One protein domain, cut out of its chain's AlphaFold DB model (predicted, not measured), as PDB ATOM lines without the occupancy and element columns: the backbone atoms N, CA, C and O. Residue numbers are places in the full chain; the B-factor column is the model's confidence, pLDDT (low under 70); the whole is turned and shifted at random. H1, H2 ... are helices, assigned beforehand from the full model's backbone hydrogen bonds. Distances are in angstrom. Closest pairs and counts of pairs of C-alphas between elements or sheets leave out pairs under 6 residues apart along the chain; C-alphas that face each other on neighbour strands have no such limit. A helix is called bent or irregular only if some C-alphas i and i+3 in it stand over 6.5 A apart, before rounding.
ATOM      1  N   PHE A 103     -31.320   1.412  33.041       93.38
ATOM      2  CA  PHE A 103     -30.196   2.041  33.754       93.38
ATOM      3  C   PHE A 103     -29.628   1.136  34.857       93.38
ATOM      4  O   PHE A 103     -28.454   0.790  34.794       93.38
ATOM      5  N   GLU A 104     -30.459   0.691  35.805       91.44
ATOM      6  CA  GLU A 104     -30.015  -0.138  36.941       91.44
ATOM      7  C   GLU A 104     -29.447  -1.492  36.481       91.44
ATOM      8  O   GLU A 104     -28.402  -1.931  36.953       91.44
ATOM      9  N   GLN A 105     -30.081  -2.125  35.487       92.94
ATOM     10  CA  GLN A 105     -29.581  -3.375  34.904       92.94
ATOM     11  C   GLN A 105     -28.238  -3.174  34.191       92.94
ATOM     12  O   GLN A 105     -27.340  -4.008  34.301       92.94
ATOM     13  N   SER A 106     -28.092  -2.072  33.451       94.00
ATOM     14  CA  SER A 106     -26.843  -1.744  32.765       94.00
ATOM     15  C   SER A 106     -25.738  -1.437  33.771       94.00
ATOM     16  O   SER A 106     -24.619  -1.897  33.576       94.00
ATOM     17  N   LEU A 107     -26.056  -0.733  34.861       94.00
ATOM     18  CA  LEU A 107     -25.121  -0.439  35.942       94.00
ATOM     19  C   LEU A 107     -24.618  -1.735  36.593       94.00
ATOM     20  O   LEU A 107     -23.413  -1.956  36.636       94.00
ATOM     21  N   ALA A 108     -25.525  -2.641  36.973       93.19
ATOM     22  CA  ALA A 108     -25.169  -3.943  37.544       93.19
ATOM     23  C   ALA A 108     -24.318  -4.798  36.588       93.19
ATOM     24  O   ALA A 108     -23.372  -5.465  37.003       93.19
ATOM     25  N   ARG A 109     -24.611  -4.759  35.280       94.69
ATOM     26  CA  ARG A 109     -23.797  -5.448  34.268       94.69
ATOM     27  C   ARG A 109     -22.376  -4.885  34.197       94.69
ATOM     28  O   ARG A 109     -21.433  -5.661  34.090       94.69
ATOM     29  N   ILE A 110     -22.219  -3.560  34.240       94.56
ATOM     30  CA  ILE A 110     -20.894  -2.922  34.232       94.56
ATOM     31  C   ILE A 110     -20.129  -3.281  35.514       94.56
ATOM     32  O   ILE A 110     -18.953  -3.618  35.428       94.56
ATOM     33  N   GLU A 111     -20.791  -3.278  36.676       92.94
ATOM     34  CA  GLU A 111     -20.184  -3.690  37.952       92.94
ATOM     35  C   GLU A 111     -19.635  -5.120  37.894       92.94
ATOM     36  O   GLU A 111     -18.492  -5.352  38.280       92.94
ATOM     37  N   ASN A 112     -20.411  -6.058  37.347       93.88
ATOM     38  CA  ASN A 112     -20.000  -7.458  37.234       93.88
ATOM     39  C   ASN A 112     -18.865  -7.668  36.221       93.88
ATOM     40  O   ASN A 112     -17.975  -8.481  36.456       93.88
ATOM     41  N   ASN A 113     -18.888  -6.944  35.099       94.31
ATOM     42  CA  ASN A 113     -17.882  -7.089  34.045       94.31
ATOM     43  C   ASN A 113     -16.555  -6.388  34.383       94.31
ATOM     44  O   ASN A 113     -15.520  -6.760  33.838       94.31
ATOM     45  N   HIS A 114     -16.571  -5.387  35.269       94.06
ATOM     46  CA  HIS A 114     -15.396  -4.585  35.627       94.06
ATOM     47  C   HIS A 114     -15.202  -4.500  37.154       94.06
ATOM     48  O   HIS A 114     -15.251  -3.403  37.723       94.06
ATOM     49  N   PRO A 115     -14.930  -5.627  37.841       93.19
ATOM     50  CA  PRO A 115     -14.889  -5.683  39.305       93.19
ATOM     51  C   PRO A 115     -13.841  -4.746  39.925       93.19
ATOM     52  O   PRO A 115     -14.090  -4.152  40.972       93.19
ATOM     53  N   MET A 116     -12.701  -4.536  39.253       90.56
ATOM     54  CA  MET A 116     -11.619  -3.662  39.739       90.56
ATOM     55  C   MET A 116     -12.019  -2.180  39.804       90.56
ATOM     56  O   MET A 116     -11.487  -1.440  40.625       90.56
ATOM     57  N   CYS A 117     -12.969  -1.748  38.971       92.88
ATOM     58  CA  CYS A 117     -13.440  -0.361  38.903       92.88
ATOM     59  C   CYS A 117     -14.865  -0.188  39.454       92.88
ATOM     60  O   CYS A 117     -15.356   0.938  39.542       92.88
ATOM     61  N   ALA A 118     -15.534  -1.277  39.851       90.56
ATOM     62  CA  ALA A 118     -16.938  -1.277  40.258       90.56
ATOM     63  C   ALA A 118     -17.229  -0.324  41.428       90.56
ATOM     64  O   ALA A 118     -18.285   0.305  41.464       90.56
ATOM     65  N   TYR A 119     -16.274  -0.140  42.348       91.50
ATOM     66  CA  TYR A 119     -16.425   0.787  43.475       91.50
ATOM     67  C   TYR A 119     -16.712   2.233  43.037       91.50
ATOM     68  O   TYR A 119     -17.384   2.962  43.763       91.50
ATOM     69  N   MET A 120     -16.262   2.640  41.841       91.50
ATOM     70  CA  MET A 120     -16.512   3.976  41.290       91.50
ATOM     71  C   MET A 120     -17.987   4.200  40.913       91.50
ATOM     72  O   MET A 120     -18.403   5.339  40.722       91.50
ATOM     73  N   LEU A 121     -18.787   3.132  40.801       90.69
ATOM     74  CA  LEU A 121     -20.211   3.190  40.452       90.69
ATOM     75  C   LEU A 121     -21.133   3.281  41.671       90.69
ATOM     76  O   LEU A 121     -22.304   3.628  41.513       90.69
ATOM     77  N   ASN A 122     -20.622   3.019  42.878       86.50
ATOM     78  CA  ASN A 122     -21.421   3.044  44.107       86.50
ATOM     79  C   ASN A 122     -22.128   4.391  44.304       86.50
ATOM     80  O   ASN A 122     -23.307   4.428  44.651       86.50
ATOM     81  N   ASP A 123     -21.439   5.480  43.968       83.44
ATOM     82  CA  ASP A 123     -21.949   6.848  44.044       83.44
ATOM     83  C   ASP A 123     -23.073   7.149  43.037       83.44
ATOM     84  O   ASP A 123     -23.687   8.206  43.125       83.44
ATOM     85  N   LEU A 124     -23.353   6.277  42.062       87.19
ATOM     86  CA  LEU A 124     -24.405   6.487  41.054       87.19
ATOM     87  C   LEU A 124     -25.762   5.904  41.467       87.19
ATOM     88  O   LEU A 124     -26.794   6.261  40.878       87.19
ATOM     89  N   LYS A 125     -25.768   5.010  42.461       85.69
ATOM     90  CA  LYS A 125     -26.956   4.283  42.923       85.69
ATOM     91  C   LYS A 125     -27.902   5.214  43.675       85.69
ATOM     92  O   LYS A 125     -27.479   6.070  44.442       85.69
ATOM     93  N   GLY A 126     -29.206   5.069  43.436       83.38
ATOM     94  CA  GLY A 126     -30.248   5.812  44.164       83.38
ATOM     95  C   GLY A 126     -30.323   7.325  43.901       83.38
ATOM     96  O   GLY A 126     -31.272   7.964  44.345       83.38
ATOM     97  N   LEU A 127     -29.381   7.903  43.150       86.69
ATOM     98  CA  LEU A 127     -29.381   9.326  42.807       86.69
ATOM     99  C   LEU A 127     -30.489   9.694  41.814       86.69
ATOM    100  O   LEU A 127     -30.888   8.876  40.980       86.69
ATOM    101  N   LYS A 128     -30.934  10.954  41.834       86.19
ATOM    102  CA  LYS A 128     -31.817  11.494  40.784       86.19
ATOM    103  C   LYS A 128     -31.042  11.689  39.478       86.19
ATOM    104  O   LYS A 128     -29.831  11.870  39.495       86.19
ATOM    105  N   VAL A 129     -31.744  11.749  38.338       88.00
ATOM    106  CA  VAL A 129     -31.141  11.893  36.988       88.00
ATOM    107  C   VAL A 129     -30.038  12.955  36.935       88.00
ATOM    108  O   VAL A 129     -28.956  12.693  36.410       88.00
ATOM    109  N   LYS A 130     -30.294  14.149  37.485       85.00
ATOM    110  CA  LYS A 130     -29.322  15.249  37.476       85.00
ATOM    111  C   LYS A 130     -28.053  14.900  38.248       85.00
ATOM    112  O   LYS A 130     -26.969  14.991  37.686       85.00
ATOM    113  N   GLU A 131     -28.191  14.451  39.490       87.00
ATOM    114  CA  GLU A 131     -27.074  14.059  40.357       87.00
ATOM    115  C   GLU A 131     -26.285  12.888  39.752       87.00
ATOM    116  O   GLU A 131     -25.057  12.922  39.718       87.00
ATOM    117  N   THR A 132     -26.981  11.905  39.162       91.00
ATOM    118  CA  THR A 132     -26.355  10.793  38.435       91.00
ATOM    119  C   THR A 132     -25.479  11.290  37.283       91.00
ATOM    120  O   THR A 132     -24.355  10.823  37.142       91.00
ATOM    121  N   ARG A 133     -25.941  12.258  36.471       90.06
ATOM    122  CA  ARG A 133     -25.135  12.827  35.371       90.06
ATOM    123  C   ARG A 133     -23.862  13.516  35.869       90.06
ATOM    124  O   ARG A 133     -22.864  13.505  35.151       90.06
ATOM    125  N   LEU A 134     -23.908  14.148  37.044       87.38
ATOM    126  CA  LEU A 134     -22.752  14.829  37.636       87.38
ATOM    127  C   LEU A 134     -21.695  13.824  38.061       87.38
ATOM    128  O   LEU A 134     -20.595  13.836  37.520       87.38
ATOM    129  N   LYS A 135     -22.082  12.885  38.922       89.94
ATOM    130  CA  LYS A 135     -21.191  11.832  39.403       89.94
ATOM    131  C   LYS A 135     -20.635  10.982  38.264       89.94
ATOM    132  O   LYS A 135     -19.447  10.689  38.241       89.94
ATOM    133  N   TRP A 136     -21.462  10.656  37.267       93.06
ATOM    134  CA  TRP A 136     -21.012   9.936  36.074       93.06
ATOM    135  C   TRP A 136     -19.917  10.705  35.328       93.06
ATOM    136  O   TRP A 136     -18.928  10.114  34.899       93.06
ATOM    137  N   ARG A 137     -20.070  12.029  35.196       90.44
ATOM    138  CA  ARG A 137     -19.075  12.883  34.541       90.44
ATOM    139  C   ARG A 137     -17.781  12.931  35.343       90.44
ATOM    140  O   ARG A 137     -16.723  12.846  34.734       90.44
ATOM    141  N   ASP A 138     -17.862  13.042  36.665       88.88
ATOM    142  CA  ASP A 138     -16.686  13.087  37.538       88.88
ATOM    143  C   ASP A 138     -15.872  11.791  37.426       88.88
ATOM    144  O   ASP A 138     -14.654  11.832  37.249       88.88
ATOM    145  N   VAL A 139     -16.551  10.637  37.415       92.19
ATOM    146  CA  VAL A 139     -15.912   9.334  37.172       92.19
ATOM    147  C   VAL A 139     -15.297   9.286  35.769       92.19
ATOM    148  O   VAL A 139     -14.146   8.886  35.615       92.19
ATOM    149  N   ALA A 140     -16.017   9.735  34.738       92.62
ATOM    150  CA  ALA A 140     -15.502   9.744  33.371       92.62
ATOM    151  C   ALA A 140     -14.261  10.645  33.205       92.62
ATOM    152  O   ALA A 140     -13.311  10.246  32.534       92.62
ATOM    153  N   GLU A 141     -14.238  11.837  33.809       91.06
ATOM    154  CA  GLU A 141     -13.068  12.729  33.794       91.06
ATOM    155  C   GLU A 141     -11.888  12.129  34.565       91.06
ATOM    156  O   GLU A 141     -10.767  12.129  34.055       91.06
ATOM    157  N   LYS A 142     -12.136  11.517  35.731       92.75
ATOM    158  CA  LYS A 142     -11.111  10.778  36.479       92.75
ATOM    159  C   LYS A 142     -10.455   9.689  35.624       92.75
ATOM    160  O   LYS A 142      -9.228   9.587  35.586       92.75
ATOM    161  N   LEU A 143     -11.251   8.900  34.900       94.31
ATOM    162  CA  LEU A 143     -10.755   7.808  34.054       94.31
ATOM    163  C   LEU A 143      -9.916   8.298  32.868       94.31
ATOM    164  O   LEU A 143      -8.937   7.645  32.509       94.31
ATOM    165  N   LYS A 144     -10.220   9.468  32.289       94.00
ATOM    166  CA  LYS A 144      -9.383  10.063  31.225       94.00
ATOM    167  C   LYS A 144      -7.952  10.343  31.690       94.00
ATOM    168  O   LYS A 144      -7.033  10.357  30.872       94.00
ATOM    169  N   LEU A 145      -7.756  10.528  32.995       94.00
ATOM    170  CA  LEU A 145      -6.454  10.777  33.609       94.00
ATOM    171  C   LEU A 145      -5.683   9.490  33.950       94.00
ATOM    172  O   LEU A 145      -4.546   9.582  34.405       94.00
ATOM    173  N   ALA A 146      -6.230   8.296  33.685       93.88
ATOM    174  CA  ALA A 146      -5.586   7.020  34.023       93.88
ATOM    175  C   ALA A 146      -4.177   6.874  33.414       93.88
ATOM    176  O   ALA A 146      -3.248   6.465  34.103       93.88
ATOM    177  N   LYS A 147      -3.971   7.303  32.159       92.50
ATOM    178  CA  LYS A 147      -2.638   7.292  31.518       92.50
ATOM    179  C   LYS A 147      -1.652   8.268  32.168       92.50
ATOM    180  O   LYS A 147      -0.453   7.998  32.227       92.50
ATOM    181  N   ALA A 148      -2.141   9.421  32.631       92.12
ATOM    182  CA  ALA A 148      -1.314  10.383  33.354       92.12
ATOM    183  C   ALA A 148      -0.892   9.804  34.711       92.12
ATOM    184  O   ALA A 148       0.292   9.853  35.048       92.12
ATOM    185  N   LEU A 149      -1.830   9.170  35.424       93.62
ATOM    186  CA  LEU A 149      -1.548   8.438  36.653       93.62
ATOM    187  C   LEU A 149      -0.518   7.324  36.418       93.62
ATOM    188  O   LEU A 149       0.480   7.271  37.129       93.62
ATOM    189  N   GLU A 150      -0.694   6.490  35.391       93.62
ATOM    190  CA  GLU A 150       0.248   5.417  35.040       93.62
ATOM    191  C   GLU A 150       1.681   5.952  34.895       93.62
ATOM    192  O   GLU A 150       2.630   5.411  35.463       93.62
ATOM    193  N   LYS A 151       1.842   7.072  34.177       92.00
ATOM    194  CA  LYS A 151       3.137   7.737  34.001       92.00
ATOM    195  C   LYS A 151       3.707   8.265  35.321       92.00
ATOM    196  O   LYS A 151       4.916   8.206  35.510       92.00
ATOM    197  N   MET A 152       2.870   8.779  36.218       89.62
ATOM    198  CA  MET A 152       3.286   9.279  37.535       89.62
ATOM    199  C   MET A 152       3.707   8.165  38.501       89.62
ATOM    200  O   MET A 152       4.521   8.416  39.396       89.62
ATOM    201  N   LEU A 153       3.163   6.958  38.319       89.06
ATOM    202  CA  LEU A 153       3.545   5.765  39.073       89.06
ATOM    203  C   LEU A 153       4.855   5.146  38.560       89.06
ATOM    204  O   LEU A 153       5.593   4.552  39.350       89.06
ATOM    205  N   LYS A 154       5.202   5.334  37.275       85.94
ATOM    206  CA  LYS A 154       6.492   4.889  36.715       85.94
ATOM    207  C   LYS A 154       7.653   5.529  37.486       85.94
ATOM    208  O   LYS A 154       7.830   6.745  37.484       85.94
ATOM    209  N   GLY A 155       8.452   4.691  38.146       77.75
ATOM    210  CA  GLY A 155       9.612   5.105  38.945       77.75
ATOM    211  C   GLY A 155       9.368   5.204  40.454       77.75
ATOM    212  O   GLY A 155      10.299   5.531  41.191       77.75
ATOM    213  N   ILE A 156       8.162   4.901  40.949       86.25
ATOM    214  CA  ILE A 156       7.934   4.741  42.390       86.25
ATOM    215  C   ILE A 156       8.465   3.374  42.824       86.25
ATOM    216  O   ILE A 156       7.915   2.338  42.464       86.25
ATOM    217  N   THR A 157       9.522   3.370  43.635       86.19
ATOM    218  CA  THR A 157      10.046   2.145  44.248       86.19
ATOM    219  C   THR A 157       9.412   1.919  45.631       86.19
ATOM    220  O   THR A 157       9.437   2.832  46.463       86.19
ATOM    221  N   PRO A 158       8.852   0.725  45.924       86.00
ATOM    222  CA  PRO A 158       8.238   0.411  47.226       86.00
ATOM    223  C   PRO A 158       9.180   0.645  48.421       86.00
ATOM    224  O   PRO A 158       8.764   1.102  49.493       86.00
ATOM    225  N   ASP A 159      10.468   0.390  48.195       86.12
ATOM    226  CA  ASP A 159      11.552   0.495  49.170       86.12
ATOM    227  C   ASP A 159      12.096   1.912  49.370       86.12
ATOM    228  O   ASP A 159      13.016   2.113  50.163       86.12
ATOM    229  N   ASN A 160      11.552   2.911  48.671       86.62
ATOM    230  CA  ASN A 160      12.067   4.269  48.758       86.62
ATOM    231  C   ASN A 160      11.905   4.837  50.186       86.62
ATOM    232  O   ASN A 160      10.777   4.913  50.691       86.62
ATOM    233  N   PRO A 161      12.980   5.334  50.828       85.75
ATOM    234  CA  PRO A 161      12.888   5.978  52.140       85.75
ATOM    235  C   PRO A 161      11.947   7.194  52.165       85.75
ATOM    236  O   PRO A 161      11.379   7.520  53.202       85.75
ATOM    237  N   ARG A 162      11.743   7.859  51.017       89.12
ATOM    238  CA  ARG A 162      10.867   9.032  50.852       89.12
ATOM    239  C   ARG A 162       9.502   8.698  50.240       89.12
ATOM    240  O   ARG A 162       8.821   9.606  49.766       89.12
ATOM    241  N   TYR A 163       9.079   7.432  50.263       89.38
ATOM    242  CA  TYR A 163       7.842   6.952  49.628       89.38
ATOM    243  C   TYR A 163       6.620   7.845  49.906       89.38
ATOM    244  O   TYR A 163       6.026   8.389  48.980       89.38
ATOM    245  N   SER A 164       6.290   8.097  51.176       87.62
ATOM    246  CA  SER A 164       5.117   8.907  51.540       87.62
ATOM    247  C   SER A 164       5.216  10.361  51.054       87.62
ATOM    248  O   SER A 164       4.200  10.967  50.722       87.62
ATOM    249  N   SER A 165       6.428  10.924  50.962       89.94
ATOM    250  CA  SER A 165       6.645  12.262  50.396       89.94
ATOM    251  C   SER A 165       6.426  12.283  48.883       89.94
ATOM    252  O   SER A 165       5.867  13.250  48.368       89.94
ATOM    253  N   ILE A 166       6.843  11.229  48.177       90.88
ATOM    254  CA  ILE A 166       6.619  11.079  46.733       90.88
ATOM    255  C   ILE A 166       5.118  10.968  46.460       90.88
ATOM    256  O   ILE A 166       4.594  11.725  45.647       90.88
ATOM    257  N   ILE A 167       4.413  10.108  47.201       91.25
ATOM    258  CA  ILE A 167       2.955   9.959  47.096       91.25
ATOM    259  C   ILE A 167       2.235  11.287  47.382       91.25
ATOM    260  O   ILE A 167       1.358  11.672  46.618       91.25
ATOM    261  N   ASN A 168       2.652  12.052  48.401       91.62
ATOM    262  CA  ASN A 168       2.101  13.390  48.653       91.62
ATOM    263  C   ASN A 168       2.302  14.355  47.467       91.62
ATOM    264  O   ASN A 168       1.420  15.167  47.201       91.62
ATOM    265  N   SER A 169       3.437  14.288  46.757       91.06
ATOM    266  CA  SER A 169       3.644  15.076  45.528       91.06
ATOM    267  C   SER A 169       2.657  14.659  44.442       91.06
ATOM    268  O   SER A 169       2.020  15.509  43.830       91.06
ATOM    269  N   ARG A 170       2.461  13.347  44.255       91.75
ATOM    270  CA  ARG A 170       1.525  12.814  43.255       91.75
ATOM    271  C   ARG A 170       0.075  13.180  43.550       91.75
ATOM    272  O   ARG A 170      -0.640  13.539  42.627       91.75
ATOM    273  N   ILE A 171      -0.336  13.176  44.818       91.69
ATOM    274  CA  ILE A 171      -1.673  13.633  45.233       91.69
ATOM    275  C   ILE A 171      -1.886  15.111  44.883       91.69
ATOM    276  O   ILE A 171      -2.964  15.484  44.436       91.69
ATOM    277  N   LYS A 172      -0.861  15.957  45.065       91.62
ATOM    278  CA  LYS A 172      -0.932  17.382  44.693       91.62
ATOM    279  C   LYS A 172      -0.996  17.586  43.179       91.62
ATOM    280  O   LYS A 172      -1.655  18.511  42.725       91.62
ATOM    281  N   GLU A 173      -0.287  16.754  42.422       90.75
ATOM    282  CA  GLU A 173      -0.246  16.798  40.956       90.75
ATOM    283  C   GLU A 173      -1.525  16.232  40.308       90.75
ATOM    284  O   GLU A 173      -1.905  16.702  39.239       90.75
ATOM    285  N   LEU A 174      -2.187  15.249  40.938       91.81
ATOM    286  CA  LEU A 174      -3.378  14.571  40.409       91.81
ATOM    287  C   LEU A 174      -4.455  14.340  41.495       91.81
ATOM    288  O   LEU A 174      -4.639  13.211  41.970       91.81
ATOM    289  N   PRO A 175      -5.169  15.400  41.914       91.25
ATOM    290  CA  PRO A 175      -6.126  15.342  43.020       91.25
ATOM    291  C   PRO A 175      -7.338  14.435  42.750       91.25
ATOM    292  O   PRO A 175      -7.917  13.894  43.689       91.25
ATOM    293  N   GLU A 176      -7.711  14.196  41.491       90.75
ATOM    294  CA  GLU A 176      -8.838  13.334  41.102       90.75
ATOM    295  C   GLU A 176      -8.635  11.861  41.505       90.75
ATOM    296  O   GLU A 176      -9.601  11.112  41.675       90.75
ATOM    297  N   TRP A 177      -7.377  11.449  41.686       93.44
ATOM    298  CA  TRP A 177      -6.968  10.117  42.143       93.44
ATOM    299  C   TRP A 177      -6.458  10.121  43.591       93.44
ATOM    300  O   TRP A 177      -5.810   9.173  44.042       93.44
ATOM    301  N   ALA A 178      -6.739  11.187  44.349       91.25
ATOM    302  CA  ALA A 178      -6.247  11.338  45.715       91.25
ATOM    303  C   ALA A 178      -6.693  10.197  46.637       91.25
ATOM    304  O   ALA A 178      -5.924   9.812  47.511       91.25
ATOM    305  N   ASN A 179      -7.893   9.637  46.463       90.12
ATOM    306  CA  ASN A 179      -8.386   8.548  47.314       90.12
ATOM    307  C   ASN A 179      -7.511   7.294  47.182       90.12
ATOM    308  O   ASN A 179      -7.031   6.765  48.184       90.12
ATOM    309  N   GLU A 180      -7.237   6.864  45.951       91.81
ATOM    310  CA  GLU A 180      -6.406   5.693  45.665       91.81
ATOM    311  C   GLU A 180      -4.943   5.944  46.043       91.81
ATOM    312  O   GLU A 180      -4.293   5.092  46.644       91.81
ATOM    313  N   LEU A 181      -4.426   7.144  45.765       91.50
ATOM    314  CA  LEU A 181      -3.062   7.521  46.133       91.50
ATOM    315  C   LEU A 181      -2.879   7.646  47.656       91.50
ATOM    316  O   LEU A 181      -1.837   7.261  48.184       91.50
ATOM    317  N   ASN A 182      -3.879   8.137  48.391       90.38
ATOM    318  CA  ASN A 182      -3.843   8.178  49.855       90.38
ATOM    319  C   ASN A 182      -3.804   6.771  50.455       90.38
ATOM    320  O   ASN A 182      -3.093   6.565  51.438       90.38
ATOM    321  N   ALA A 183      -4.489   5.797  49.845       88.19
ATOM    322  CA  ALA A 183      -4.439   4.405  50.286       88.19
ATOM    323  C   ALA A 183      -3.021   3.809  50.196       88.19
ATOM    324  O   ALA A 183      -2.669   2.948  50.997       88.19
ATOM    325  N   LEU A 184      -2.172   4.315  49.294       87.75
ATOM    326  CA  LEU A 184      -0.763   3.921  49.212       87.75
ATOM    327  C   LEU A 184       0.086   4.505  50.355       87.75
ATOM    328  O   LEU A 184       1.046   3.885  50.811       87.75
ATOM    329  N   LYS A 185      -0.251   5.704  50.841       82.56
ATOM    330  CA  LYS A 185       0.599   6.520  51.727       82.56
ATOM    331  C   LYS A 185       0.923   5.868  53.075       82.56
ATOM    332  O   LYS A 185       2.047   6.031  53.558       82.56
ATOM    333  N   THR A 186      -0.053   5.205  53.695       75.06
ATOM    334  CA  THR A 186       0.007   4.707  55.086       75.06
ATOM    335  C   THR A 186       0.394   3.232  55.192       75.06
ATOM    336  O   THR A 186       0.289   2.639  56.265       75.06
ATOM    337  N   LEU A 187       0.846   2.623  54.095       83.31
ATOM    338  CA  LEU A 187       1.173   1.203  54.054       83.31
ATOM    339  C   LEU A 187       2.551   0.900  54.649       83.31
ATOM    340  O   LEU A 187       3.550   1.587  54.382       83.31
ATOM    341  N   LYS A 188       2.605  -0.205  55.404       84.94
ATOM    342  CA  LYS A 188       3.857  -0.863  55.791       84.94
ATOM    343  C   LYS A 188       4.654  -1.232  54.541       84.94
ATOM    344  O   LYS A 188       4.069  -1.534  53.504       84.94
ATOM    345  N   ARG A 189       5.985  -1.221  54.652       84.12
ATOM    346  CA  ARG A 189       6.911  -1.455  53.528       84.12
ATOM    347  C   ARG A 189       6.593  -2.741  52.755       84.12
ATOM    348  O   ARG A 189       6.580  -2.705  51.533       84.12
ATOM    349  N   GLU A 190       6.257  -3.809  53.474       86.50
ATOM    350  CA  GLU A 190       5.874  -5.121  52.935       86.50
ATOM    351  C   GLU A 190       4.629  -5.101  52.026       86.50
ATOM    352  O   GLU A 190       4.591  -5.825  51.039       86.50
ATOM    353  N   ASN A 191       3.666  -4.203  52.266       88.56
ATOM    354  CA  ASN A 191       2.390  -4.167  51.532       88.56
ATOM    355  C   ASN A 191       2.390  -3.183  50.347       88.56
ATOM    356  O   ASN A 191       1.420  -3.094  49.596       88.56
ATOM    357  N   ARG A 192       3.454  -2.386  50.182       90.44
ATOM    358  CA  ARG A 192       3.503  -1.315  49.168       90.44
ATOM    359  C   ARG A 192       3.557  -1.846  47.742       90.44
ATOM    360  O   ARG A 192       2.972  -1.228  46.857       90.44
ATOM    361  N   ALA A 193       4.278  -2.944  47.519       88.81
ATOM    362  CA  ALA A 193       4.412  -3.546  46.194       88.81
ATOM    363  C   ALA A 193       3.060  -4.075  45.695       88.81
ATOM    364  O   ALA A 193       2.624  -3.703  44.609       88.81
ATOM    365  N   GLU A 194       2.358  -4.834  46.537       89.88
ATOM    366  CA  GLU A 194       1.025  -5.369  46.238       89.88
ATOM    367  C   GLU A 194       0.001  -4.251  45.985       89.88
ATOM    368  O   GLU A 194      -0.767  -4.301  45.028       89.88
ATOM    369  N   ALA A 195       0.012  -3.189  46.795       89.56
ATOM    370  CA  ALA A 195      -0.917  -2.078  46.609       89.56
ATOM    371  C   ALA A 195      -0.661  -1.285  45.315       89.56
ATOM    372  O   ALA A 195      -1.612  -0.851  44.662       89.56
ATOM    373  N   LEU A 196       0.608  -1.117  44.918       91.25
ATOM    374  CA  LEU A 196       0.959  -0.529  43.623       91.25
ATOM    375  C   LEU A 196       0.508  -1.424  42.467       91.25
ATOM    376  O   LEU A 196      -0.056  -0.916  41.501       91.25
ATOM    377  N   GLU A 197       0.703  -2.738  42.572       91.38
ATOM    378  CA  GLU A 197       0.228  -3.699  41.574       91.38
ATOM    379  C   GLU A 197      -1.301  -3.653  41.431       91.38
ATOM    380  O   GLU A 197      -1.825  -3.607  40.318       91.38
ATOM    381  N   ASN A 198      -2.031  -3.578  42.546       91.12
ATOM    382  CA  ASN A 198      -3.487  -3.434  42.537       91.12
ATOM    383  C   ASN A 198      -3.931  -2.128  41.867       91.12
ATOM    384  O   ASN A 198      -4.883  -2.138  41.084       91.12
ATOM    385  N   LEU A 199      -3.231  -1.014  42.109       93.25
ATOM    386  CA  LEU A 199      -3.517   0.246  41.422       93.25
ATOM    387  C   LEU A 199      -3.218   0.161  39.918       93.25
ATOM    388  O   LEU A 199      -4.003   0.669  39.120       93.25
ATOM    389  N   HIS A 200      -2.144  -0.524  39.516       92.88
ATOM    390  CA  HIS A 200      -1.868  -0.797  38.105       92.88
ATOM    391  C   HIS A 200      -2.986  -1.611  37.448       92.88
ATOM    392  O   HIS A 200      -3.462  -1.215  36.392       92.88
ATOM    393  N   LYS A 201      -3.514  -2.647  38.111       93.62
ATOM    394  CA  LYS A 201      -4.669  -3.408  37.600       93.62
ATOM    395  C   LYS A 201      -5.918  -2.537  37.408       93.62
ATOM    396  O   LYS A 201      -6.651  -2.725  36.441       93.62
ATOM    397  N   ILE A 202      -6.167  -1.575  38.304       94.12
ATOM    398  CA  ILE A 202      -7.263  -0.598  38.144       94.12
ATOM    399  C   ILE A 202      -7.022   0.282  36.909       94.12
ATOM    400  O   ILE A 202      -7.946   0.527  36.135       94.12
ATOM    401  N   ILE A 203      -5.788   0.752  36.714       94.69
ATOM    402  CA  ILE A 203      -5.401   1.580  35.563       94.69
ATOM    403  C   ILE A 203      -5.539   0.802  34.253       94.69
ATOM    404  O   ILE A 203      -6.090   1.338  33.295       94.69
ATOM    405  N   ASP A 204      -5.105  -0.457  34.221       94.12
ATOM    406  CA  ASP A 204      -5.177  -1.319  33.039       94.12
ATOM    407  C   ASP A 204      -6.630  -1.629  32.651       94.12
ATOM    408  O   ASP A 204      -6.961  -1.673  31.467       94.12
ATOM    409  N   ALA A 205      -7.526  -1.765  33.636       94.06
ATOM    410  CA  ALA A 205      -8.960  -1.953  33.414       94.06
ATOM    411  C   ALA A 205      -9.708  -0.653  33.042       94.06
ATOM    412  O   ALA A 205     -10.846  -0.700  32.562       94.06
ATOM    413  N   ALA A 206      -9.103   0.521  33.258       94.31
ATOM    414  CA  ALA A 206      -9.760   1.816  33.079       94.31
ATOM    415  C   ALA A 206     -10.241   2.102  31.639       94.31
ATOM    416  O   ALA A 206     -11.336   2.652  31.509       94.31
ATOM    417  N   PRO A 207      -9.510   1.759  30.553       93.88
ATOM    418  CA  PRO A 207      -9.961   2.027  29.186       93.88
ATOM    419  C   PRO A 207     -11.255   1.294  28.818       93.88
ATOM    420  O   PRO A 207     -12.181   1.914  28.295       93.88
ATOM    421  N   GLU A 208     -11.348  -0.003  29.119       94.12
ATOM    422  CA  GLU A 208     -12.552  -0.795  28.843       94.12
ATOM    423  C   GLU A 208     -13.723  -0.346  29.720       94.12
ATOM    424  O   GLU A 208     -14.838  -0.157  29.227       94.12
ATOM    425  N   PHE A 209     -13.456  -0.082  31.004       95.44
ATOM    426  CA  PHE A 209     -14.456   0.456  31.919       95.44
ATOM    427  C   PHE A 209     -14.979   1.824  31.460       95.44
ATOM    428  O   PHE A 209     -16.182   2.071  31.510       95.44
ATOM    429  N   TYR A 210     -14.108   2.702  30.955       94.88
ATOM    430  CA  TYR A 210     -14.501   3.994  30.391       94.88
ATOM    431  C   TYR A 210     -15.439   3.827  29.190       94.88
ATOM    432  O   TYR A 210     -16.465   4.502  29.136       94.88
ATOM    433  N   ILE A 211     -15.145   2.910  28.262       94.38
ATOM    434  CA  ILE A 211     -16.031   2.620  27.122       94.38
ATOM    435  C   ILE A 211     -17.410   2.186  27.632       94.38
ATOM    436  O   ILE A 211     -18.413   2.822  27.299       94.38
ATOM    437  N   ALA A 212     -17.460   1.189  28.520       94.00
ATOM    438  CA  ALA A 212     -18.710   0.698  29.095       94.00
ATOM    439  C   ALA A 212     -19.496   1.800  29.834       94.00
ATOM    440  O   ALA A 212     -20.717   1.913  29.691       94.00
ATOM    441  N   LEU A 213     -18.795   2.662  30.578       93.56
ATOM    442  CA  LEU A 213     -19.377   3.807  31.275       93.56
ATOM    443  C   LEU A 213     -19.947   4.843  30.297       93.56
ATOM    444  O   LEU A 213     -21.011   5.405  30.558       93.56
ATOM    445  N   THR A 214     -19.278   5.103  29.169       91.75
ATOM    446  CA  THR A 214     -19.758   6.059  28.156       91.75
ATOM    447  C   THR A 214     -20.996   5.588  27.399       91.75
ATOM    448  O   THR A 214     -21.791   6.417  26.952       91.75
ATOM    449  N   GLU A 215     -21.206   4.276  27.303       93.06
ATOM    450  CA  GLU A 215     -22.404   3.681  26.702       93.06
ATOM    451  C   GLU A 215     -23.611   3.643  27.653       93.06
ATOM    452  O   GLU A 215     -24.739   3.366  27.220       93.06
ATOM    453  N   LEU A 216     -23.407   3.938  28.943       93.25
ATOM    454  CA  LEU A 216     -24.458   3.928  29.952       93.25
ATOM    455  C   LEU A 216     -25.536   4.972  29.635       93.25
ATOM    456  O   LEU A 216     -25.317   6.185  29.646       93.25
ATOM    457  N   LYS A 217     -26.756   4.493  29.399       94.06
ATOM    458  CA  LYS A 217     -27.913   5.350  29.127       94.06
ATOM    459  C   LYS A 217     -28.516   5.824  30.444       94.06
ATOM    460  O   LYS A 217     -29.183   5.054  31.124       94.06
ATOM    461  N   ILE A 218     -28.294   7.092  30.784       93.31
ATOM    462  CA  ILE A 218     -28.849   7.714  32.000       93.31
ATOM    463  C   ILE A 218     -30.250   8.271  31.733       93.31
ATOM    464  O   ILE A 218     -31.186   8.037  32.496       93.31
ATOM    465  N   ASP A 219     -30.395   9.003  30.631       93.19
ATOM    466  CA  ASP A 219     -31.607   9.752  30.311       93.19
ATOM    467  C   ASP A 219     -32.770   8.853  29.897       93.19
ATOM    468  O   ASP A 219     -32.572   7.816  29.261       93.19
ATOM    469  N   HIS A 220     -33.996   9.301  30.180       94.19
ATOM    470  CA  HIS A 220     -35.205   8.638  29.699       94.19
ATOM    471  C   HIS A 220     -35.136   8.345  28.189       94.19
ATOM    472  O   HIS A 220     -34.675   9.183  27.411       94.19
TER     473      HIS A 220
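This is residues 103 to 220 of the 687 residues of an uncharacterized protein of Aliivibrio fischeri (UniProt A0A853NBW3). A rod of helices is built along one long, kinked helix, H7, with a group of shorter helices toward each end. Toward one end H1, H2 and H3 fold back and forth, and H3 packs on the last part of H7; toward the other end H4 and H6 pack on earlier parts of H7, and H5 folds against H6 in a hairpin. The printed part has 118 residues with seven named helices, H1 to H7 in that order, and no named strand: the class is all helix. It is compact, with a radius of gyration of the C-alphas of 15.6 A, and spans 53 by 25 by 22 A.

Find C-alpha 103 at (-30.196, 2.041, 33.754); from there H1 runs to residue 113, 15.3 A. H2 follows at residues 118 to 124; it is irregular, but only just, with C-alphas 120 and 123 6.7 A apart. H3, residues 129 to 144, covers 22.6 A and ends at (-9.383, 10.063, 31.225). Next come H4, residues 146 to 153, and H5, residues 163 to 173, which is 15.4 A long. H6, residues 175 to 185, is irregular, with C-alphas 176 and 179 7.9 A apart. H7, residues 189 to 214, is the longest at 37.6 A, with a kink of 46 degrees near residue 208; it is irregular, with C-alphas 190 and 193 7.1 A apart. Look for its end at (-19.758, 6.059, 28.156).

H7 is the hub, touching H1, H3, H4 and H6. From the first residue on, look at Glu 111 and Ala 118: their C-alphas, 4.7 A apart, are the closest of the hairpin H1 and H2. H2 and H3 form another hairpin at a shallow tilt of 32 degrees, closest at the C-alphas of Leu 124 and Thr 132, 5.4 A. H1 only just touches H7, with 3 pairs of C-alphas within 8 A, the closest Ile 110 and Ala 212 at 6.7 A. H3 touches residues 206 to 214 of H7 at a steep tilt of 58 degrees, closest at the C-alphas of Leu 143 and Ala 206, 6.2 A. H4 touches residues 200 to 206 of H7 at a shallow tilt of 16 degrees, opposite ways, with the C-alphas of Ala 146 and Ile 203 closest at 5.7 A. H5 and H6 form a hairpin at a shallow tilt of 8 degrees, closest at the C-alphas of Ser 164 and Lys 185, 5.1 A. H6 and H7 form a hairpin too, closest at the C-alphas of Leu 184 and Ala 195, 6.5 A. H5 and H7 are apart. In H1, H3, H4 and H5 every O i to N i+4 pair is within hydrogen-bond range; in H6 5 of 7 are, in H7 18 of 22, and in H2 0 of 3, beside 3 of 4 O i to N i+3 pairs.

The two C-alphas farthest apart are those of Pro 161 and His 220, 53.1 A. The printed part has no cut and no long link. Its mean pLDDT is 90.6, and no printed residue is under 70.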